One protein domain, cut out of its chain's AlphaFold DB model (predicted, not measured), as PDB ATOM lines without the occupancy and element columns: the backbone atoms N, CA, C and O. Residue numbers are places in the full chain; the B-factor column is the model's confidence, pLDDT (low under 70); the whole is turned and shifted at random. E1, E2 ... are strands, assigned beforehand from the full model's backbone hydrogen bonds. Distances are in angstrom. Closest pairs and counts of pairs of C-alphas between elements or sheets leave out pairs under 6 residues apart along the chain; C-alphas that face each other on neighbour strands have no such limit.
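This is residues 2 to 60 of the 107 residues of an uncharacterized protein of Aphanomyces euteiches (UniProt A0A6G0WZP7). With little regular structure, the domain is two strand hairpins side by side, E1 with E2 and E3 with E4, E1 beside E4, plus long loops at residues 16 to 27 and 43 to 60. The printed part has 59 residues, with four named strands, E1 to E4 in chain order, in two antiparallel two-stranded sheets; the class is all strand, with 22 residues in named elements. It is compact, with a radius of gyration of the C-alphas of 11.7 A and spans of 32 by 28 by 24 A.

E1, residues 2 to 7, and E2, residues 10 to 15, form an antiparallel hairpin at 156 degrees; N 5 and O 12 are within hydrogen-bond range at 2.9 A. E3, residues 28 to 32, and E4, residues 38 to 42, form another at 148 degrees, with N 31 and O 39 at 3.0 A. E1 and E4 touch, their closest C-alphas, of Lys 7 and Cys 39, 5.2 A apart. E2 and E3 are apart.

E1 begins at C-alpha 2 (47.903, 7.197, -27.863) and is 16.2 A long; E2 is 17.1 A, E3 13.3 A. E4, 13.6 A, ends at C-alpha 42 (37.203, 10.963, -30.871).

The C-alphas farthest apart, of Asp 23 and Ala 35, are 33.7 A apart. The printed part has no cut; the link E2 to E3 is long. No printed residue is under 70 in pLDDT.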
ATOM      1  N   HIS A   2      48.642   6.700 -26.695       94.69
ATOM      2  CA  HIS A   2      47.903   7.197 -27.863       94.69
ATOM      3  C   HIS A   2      46.564   6.476 -27.994       94.69
ATOM      4  O   HIS A   2      46.460   5.297 -27.651       94.69
ATOM      5  N   GLY A   3      45.572   7.171 -28.541       95.75
ATOM      6  CA  GLY A   3      44.355   6.565 -29.061       95.75
ATOM      7  C   GLY A   3      44.368   6.588 -30.582       95.75
ATOM      8  O   GLY A   3      44.903   7.521 -31.183       95.75
ATOM      9  N   SER A   4      43.738   5.596 -31.206       96.19
ATOM     10  CA  SER A   4      43.533   5.588 -32.652       96.19
ATOM     11  C   SER A   4      42.148   5.066 -33.019       96.19
ATOM     12  O   SER A   4      41.612   4.198 -32.329       96.19
ATOM     13  N   TYR A   5      41.577   5.553 -34.121       95.19
ATOM     14  CA  TYR A   5      40.299   5.072 -34.649       95.19
ATOM     15  C   TYR A   5      40.329   4.870 -36.162       95.19
ATOM     16  O   TYR A   5      41.073   5.541 -36.879       95.19
ATOM     17  N   SER A   6      39.487   3.958 -36.656       93.38
ATOM     18  CA  SER A   6      39.380   3.674 -38.086       93.38
ATOM     19  C   SER A   6      38.471   4.672 -38.801       93.38
ATOM     20  O   SER A   6      37.357   4.977 -38.359       93.38
ATOM     21  N   LYS A   7      38.938   5.158 -39.954       92.94
ATOM     22  CA  LYS A   7      38.199   6.081 -40.819       92.94
ATOM     23  C   LYS A   7      38.428   5.734 -42.285       92.94
ATOM     24  O   LYS A   7      39.535   5.870 -42.790       92.94
ATOM     25  N   HIS A   8      37.377   5.244 -42.946       90.06
ATOM     26  CA  HIS A   8      37.345   4.907 -44.380       90.06
ATOM     27  C   HIS A   8      38.567   4.108 -44.884       90.06
ATOM     28  O   HIS A   8      39.134   4.408 -45.927       90.06
ATOM     29  N   GLY A   9      38.990   3.088 -44.125       87.12
ATOM     30  CA  GLY A   9      40.138   2.232 -44.469       87.12
ATOM     31  C   GLY A   9      41.506   2.749 -44.001       87.12
ATOM     32  O   GLY A   9      42.504   2.037 -44.131       87.12
ATOM     33  N   GLY A  10      41.559   3.952 -43.428       89.69
ATOM     34  CA  GLY A  10      42.712   4.500 -42.720       89.69
ATOM     35  C   GLY A  10      42.553   4.462 -41.200       89.69
ATOM     36  O   GLY A  10      41.534   4.006 -40.669       89.69
ATOM     37  N   MET A  11      43.570   4.981 -40.515       93.75
ATOM     38  CA  MET A  11      43.579   5.217 -39.072       93.75
ATOM     39  C   MET A  11      43.929   6.675 -38.796       93.75
ATOM     40  O   MET A  11      44.774   7.252 -39.480       93.75
ATOM     41  N   VAL A  12      43.289   7.246 -37.785       95.19
ATOM     42  CA  VAL A  12      43.646   8.546 -37.214       95.19
ATOM     43  C   VAL A  12      44.133   8.302 -35.796       95.19
ATOM     44  O   VAL A  12      43.472   7.580 -35.052       95.19
ATOM     45  N   THR A  13      45.267   8.897 -35.437       96.62
ATOM     46  CA  THR A  13      45.918   8.740 -34.132       96.62
ATOM     47  C   THR A  13      46.064  10.102 -33.470       96.62
ATOM     48  O   THR A  13      46.377  11.078 -34.148       96.62
ATOM     49  N   ALA A  14      45.844  10.161 -32.161       96.31
ATOM     50  CA  ALA A  14      46.090  11.344 -31.342       96.31
ATOM     51  C   ALA A  14      46.710  10.928 -29.998       96.31
ATOM     52  O   ALA A  14      46.507   9.787 -29.549       96.31
ATOM     53  N   PRO A  15      47.494  11.808 -29.355       96.38
ATOM     54  CA  PRO A  15      47.988  11.543 -28.016       96.38
ATOM     55  C   PRO A  15      46.811  11.503 -27.032       96.38
ATOM     56  O   PRO A  15      45.821  12.216 -27.170       96.38
ATOM     57  N   GLU A  16      46.902  10.622 -26.040       94.88
ATOM     58  CA  GLU A  16      45.800  10.362 -25.104       94.88
ATOM     59  C   GLU A  16      45.322  11.609 -24.347       94.88
ATOM     60  O   GLU A  16      44.133  11.746 -24.082       94.88
ATOM     61  N   ASN A  17      46.228  12.538 -24.043       95.06
ATOM     62  CA  ASN A  17      45.912  13.780 -23.336       95.06
ATOM     63  C   ASN A  17      45.061  14.771 -24.156       95.06
ATOM     64  O   ASN A  17      44.555  15.732 -23.584       95.06
ATOM     65  N   GLU A  18      44.895  14.550 -25.460       95.62
ATOM     66  CA  GLU A  18      44.022  15.347 -26.332       95.62
ATOM     67  C   GLU A  18      42.633  14.714 -26.511       95.62
ATOM     68  O   GLU A  18      41.765  15.283 -27.175       95.62
ATOM     69  N   ILE A  19      42.401  13.531 -25.935       96.50
ATOM     70  CA  ILE A  19      41.185  12.748 -26.146       96.50
ATOM     71  C   ILE A  19      40.352  12.753 -24.859       96.50
ATOM     72  O   ILE A  19      40.856  12.356 -23.806       96.50
ATOM     73  N   PRO A  20      39.057  13.128 -24.908       96.75
ATOM     74  CA  PRO A  20      38.186  13.009 -23.747       96.75
ATOM     75  C   PRO A  20      38.163  11.580 -23.200       96.75
ATOM     76  O   PRO A  20      38.026  10.609 -23.948       96.75
ATOM     77  N   ASN A  21      38.262  11.457 -21.881       94.81
ATOM     78  CA  ASN A  21      38.332  10.188 -21.169       94.81
ATOM     79  C   ASN A  21      37.243  10.126 -20.085       94.81
ATOM     80  O   ASN A  21      36.766  11.157 -19.604       94.81
ATOM     81  N   GLN A  22      36.818   8.921 -19.726       93.81
ATOM     82  CA  GLN A  22      36.024   8.652 -18.534       93.81
ATOM     83  C   GLN A  22      36.516   7.357 -17.894       93.81
ATOM     84  O   GLN A  22      36.519   6.315 -18.543       93.81
ATOM     85  N   ASP A  23      36.936   7.439 -16.632       93.25
ATOM     86  CA  ASP A  23      37.373   6.294 -15.823       93.25
ATOM     87  C   ASP A  23      38.479   5.443 -16.478       93.25
ATOM     88  O   ASP A  23      38.510   4.222 -16.354       93.25
ATOM     89  N   GLY A  24      39.399   6.083 -17.206       93.00
ATOM     90  CA  GLY A  24      40.474   5.404 -17.938       93.00
ATOM     91  C   GLY A  24      40.081   4.939 -19.344       93.00
ATOM     92  O   GLY A  24      40.904   4.344 -20.038       93.00
ATOM     93  N   HIS A  25      38.869   5.246 -19.814       94.62
ATOM     94  CA  HIS A  25      38.386   4.895 -21.147       94.62
ATOM     95  C   HIS A  25      38.309   6.114 -22.070       94.62
ATOM     96  O   HIS A  25      37.570   7.065 -21.811       94.62
ATOM     97  N   LEU A  26      39.032   6.062 -23.192       96.56
ATOM     98  CA  LEU A  26      38.927   7.067 -24.252       96.56
ATOM     99  C   LEU A  26      37.522   7.056 -24.862       96.56
ATOM    100  O   LEU A  26      36.972   5.995 -25.173       96.56
ATOM    101  N   LYS A  27      36.950   8.241 -25.066       96.50
ATOM    102  CA  LYS A  27      35.608   8.406 -25.622       96.50
ATOM    103  C   LYS A  27      35.650   8.465 -27.144       96.50
ATOM    104  O   LYS A  27      36.300   9.325 -27.740       96.50
ATOM    105  N   PHE A  28      34.881   7.577 -27.768       96.12
ATOM    106  CA  PHE A  28      34.700   7.513 -29.215       96.12
ATOM    107  C   PHE A  28      33.233   7.691 -29.591       96.12
ATOM    108  O   PHE A  28      32.333   7.284 -28.855       96.12
ATOM    109  N   VAL A  29      33.006   8.247 -30.776       95.38
ATOM    110  CA  VAL A  29      31.686   8.392 -31.391       95.38
ATOM    111  C   VAL A  29      31.681   7.663 -32.726       95.38
ATOM    112  O   VAL A  29      32.612   7.814 -33.517       95.38
ATOM    113  N   TYR A  30      30.633   6.881 -32.984       92.44
ATOM    114  CA  TYR A  30      30.379   6.275 -34.289       92.44
ATOM    115  C   TYR A  30      29.302   7.079 -35.013       92.44
ATOM    116  O   TYR A  30      28.146   7.076 -34.596       92.44
ATOM    117  N   HIS A  31      29.675   7.764 -36.090       89.06
ATOM    118  CA  HIS A  31      28.798   8.716 -36.770       89.06
ATOM    119  C   HIS A  31      28.779   8.495 -38.280       89.06
ATOM    120  O   HIS A  31      29.622   7.797 -38.850       89.06
ATOM    121  N   LYS A  32      27.795   9.102 -38.951       86.38
ATOM    122  CA  LYS A  32      27.795   9.224 -40.412       86.38
ATOM    123  C   LYS A  32      28.726  10.371 -40.806       86.38
ATOM    124  O   LYS A  32      28.522  11.494 -40.347       86.38
ATOM    125  N   ASP A  33      29.733  10.095 -41.633       85.38
ATOM    126  CA  ASP A  33      30.680  11.121 -42.083       85.38
ATOM    127  C   ASP A  33      30.256  11.696 -43.438       85.38
ATOM    128  O   ASP A  33      30.519  11.125 -44.499       85.38
ATOM    129  N   GLY A  34      29.523  12.812 -43.399       83.75
ATOM    130  CA  GLY A  34      28.987  13.465 -44.593       83.75
ATOM    131  C   GLY A  34      28.162  12.517 -45.475       83.75
ATOM    132  O   GLY A  34      27.229  11.854 -45.013       83.75
ATOM    133  N   ALA A  35      28.509  12.463 -46.765       78.19
ATOM    134  CA  ALA A  35      27.877  11.579 -47.748       78.19
ATOM    135  C   ALA A  35      28.464  10.151 -47.775       78.19
ATOM    136  O   ALA A  35      27.960   9.307 -48.515       78.19
ATOM    137  N   ASN A  36      29.508   9.873 -46.989       76.44
ATOM    138  CA  ASN A  36      30.231   8.603 -47.014       76.44
ATOM    139  C   ASN A  36      29.634   7.559 -46.051       76.44
ATOM    140  O   ASN A  36      28.544   7.704 -45.486       76.44
ATOM    141  N   THR A  37      30.379   6.464 -45.883       82.44
ATOM    142  CA  THR A  37      30.127   5.431 -44.879       82.44
ATOM    143  C   THR A  37      30.264   5.984 -43.457       82.44
ATOM    144  O   THR A  37      30.743   7.092 -43.229       82.44
ATOM    145  N   ARG A  38      29.806   5.228 -42.460       88.62
ATOM    146  CA  ARG A  38      30.014   5.604 -41.060       88.62
ATOM    147  C   ARG A  38      31.463   5.358 -40.643       88.62
ATOM    148  O   ARG A  38      32.068   4.376 -41.082       88.62
ATOM    149  N   CYS A  39      31.989   6.198 -39.763       92.75
ATOM    150  CA  CYS A  39      33.307   6.016 -39.166       92.75
ATOM    151  C   CYS A  39      33.296   6.345 -37.675       92.75
ATOM    152  O   CYS A  39      32.335   6.904 -37.139       92.75
ATOM    153  N   PHE A  40      34.382   5.970 -37.011       94.94
ATOM    154  CA  PHE A  40      34.660   6.460 -35.675       94.94
ATOM    155  C   PHE A  40      35.264   7.864 -35.735       94.94
ATOM    156  O   PHE A  40      35.788   8.285 -36.767       94.94
ATOM    157  N   ARG A  41      35.212   8.555 -34.600       95.88
ATOM    158  CA  ARG A  41      36.037   9.714 -34.258       95.88
ATOM    159  C   ARG A  41      36.208   9.785 -32.745       95.88
ATOM    160  O   ARG A  41      35.430   9.172 -32.012       95.88
ATOM    161  N   PHE A  42      37.174  10.565 -32.277       97.25
ATOM    162  CA  PHE A  42      37.203  10.963 -30.871       97.25
ATOM    163  C   PHE A  42      35.992  11.839 -30.537       97.25
ATOM    164  O   PHE A  42      35.488  12.590 -31.387       97.25
ATOM    165  N   ALA A  43      35.510  11.719 -29.304       96.69
ATOM    166  CA  ALA A  43      34.521  12.644 -28.776       96.69
ATOM    167  C   ALA A  43      35.109  14.059 -28.658       96.69
ATOM    168  O   ALA A  43      36.323  14.232 -28.536       96.69
ATOM    169  N   LYS A  44      34.242  15.069 -28.673       95.25
ATOM    170  CA  LYS A  44      34.590  16.444 -28.298       95.25
ATOM    171  C   LYS A  44      34.455  16.616 -26.782       95.25
ATOM    172  O   LYS A  44      33.796  15.818 -26.112       95.25
ATOM    173  N   THR A  45      35.060  17.673 -26.246       93.69
ATOM    174  CA  THR A  45      34.847  18.087 -24.852       93.69
ATOM    175  C   THR A  45      33.356  18.315 -24.601       93.69
ATOM    176  O   THR A  45      32.683  18.927 -25.429       93.69
ATOM    177  N   ASP A  46      32.849  17.780 -23.488       92.00
ATOM    178  CA  ASP A  46      31.448  17.880 -23.047       92.00
ATOM    179  C   ASP A  46      30.395  17.376 -24.051       92.00
ATOM    180  O   ASP A  46      29.218  17.730 -23.986       92.00
ATOM    181  N   GLU A  47      30.799  16.515 -24.986       94.06
ATOM    182  CA  GLU A  47      29.887  15.926 -25.960       94.06
ATOM    183  C   GLU A  47      28.983  14.848 -25.347       94.06
ATOM    184  O   GLU A  47      29.394  14.066 -24.490       94.06
ATOM    185  N   VAL A  48      27.751  14.769 -25.849       91.62
ATOM    186  CA  VAL A  48      26.802  13.681 -25.589       91.62
ATOM    187  C   VAL A  48      26.988  12.602 -26.657       91.62
ATOM    188  O   VAL A  48      27.188  12.913 -27.830       91.62
ATOM    189  N   ALA A  49      26.918  11.324 -26.280       91.31
ATOM    190  CA  ALA A  49      27.113  10.238 -27.238       91.31
ATOM    191  C   ALA A  49      26.025  10.225 -28.329       91.31
ATOM    192  O   ALA A  49      24.834  10.333 -28.037       91.31
ATOM    193  N   GLU A  50      26.424  10.008 -29.587       90.88
ATOM    194  CA  GLU A  50      25.508   9.882 -30.731       90.88
ATOM    195  C   GLU A  50      24.859   8.482 -30.785       90.88
ATOM    196  O   GLU A  50      25.093   7.686 -31.697       90.88
ATOM    197  N   ASN A  51      24.060   8.143 -29.776       89.56
ATOM    198  CA  ASN A  51      23.298   6.896 -29.715       89.56
ATOM    199  C   ASN A  51      21.908   7.130 -29.079       89.56
ATOM    200  O   ASN A  51      21.678   8.192 -28.502       89.56
ATOM    201  N   PRO A  52      20.968   6.163 -29.155       90.94
ATOM    202  CA  PRO A  52      19.598   6.354 -28.666       90.94
ATOM    203  C   PRO A  52      19.463   6.688 -27.174       90.94
ATOM    204  O   PRO A  52      18.431   7.212 -26.770       90.94
ATOM    205  N   VAL A  53      20.472   6.367 -26.357       92.06
ATOM    206  CA  VAL A  53      20.455   6.608 -24.905       92.06
ATOM    207  C   VAL A  53      21.197   7.884 -24.501       92.06
ATOM    208  O   VAL A  53      21.118   8.280 -23.343       92.06
ATOM    209  N   GLY A  54      21.904   8.541 -25.428       92.56
ATOM    210  CA  GLY A  54      22.629   9.788 -25.169       92.56
ATOM    211  C   GLY A  54      23.791   9.647 -24.182       92.56
ATOM    212  O   GLY A  54      24.198  10.623 -23.565       92.56
ATOM    213  N   THR A  55      24.333   8.446 -23.981       93.31
ATOM    214  CA  THR A  55      25.408   8.209 -23.002       93.31
ATOM    215  C   THR A  55      26.532   7.373 -23.591       93.31
ATOM    216  O   THR A  55      26.317   6.528 -24.462       93.31
ATOM    217  N   PHE A  56      27.766   7.619 -23.140       95.25
ATOM    218  CA  PHE A  56      28.885   6.742 -23.472       95.25
ATOM    219  C   PHE A  56      28.696   5.407 -22.759       95.25
ATOM    220  O   PHE A  56      28.384   5.368 -21.570       95.25
ATOM    221  N   VAL A  57      28.874   4.317 -23.499       94.25
ATOM    222  CA  VAL A  57      28.640   2.959 -23.007       94.25
ATOM    223  C   VAL A  57      29.907   2.127 -23.117       94.25
ATOM    224  O   VAL A  57      30.682   2.276 -24.061       94.25
ATOM    225  N   LEU A  58      30.074   1.209 -22.168       93.25
ATOM    226  CA  LEU A  58      31.068   0.145 -22.224       93.25
ATOM    227  C   LEU A  58      30.341  -1.164 -22.549       93.25
ATOM    228  O   LEU A  58      29.729  -1.758 -21.658       93.25
ATOM    229  N   PRO A  59      30.329  -1.599 -23.819       90.38
ATOM    230  CA  PRO A  59      29.689  -2.854 -24.181       90.38
ATOM    231  C   PRO A  59      30.448  -4.040 -23.576       90.38
ATOM    232  O   PRO A  59      31.643  -3.957 -23.286       90.38
ATOM    233  N   THR A  60      29.769  -5.178 -23.437       92.75
ATOM    234  CA  THR A  60      30.420  -6.437 -23.065       92.75
ATOM    235  C   THR A  60      31.539  -6.761 -24.055       92.75
ATOM    236  O   THR A  60      31.313  -6.838 -25.263       92.75
TER     237      THR A  60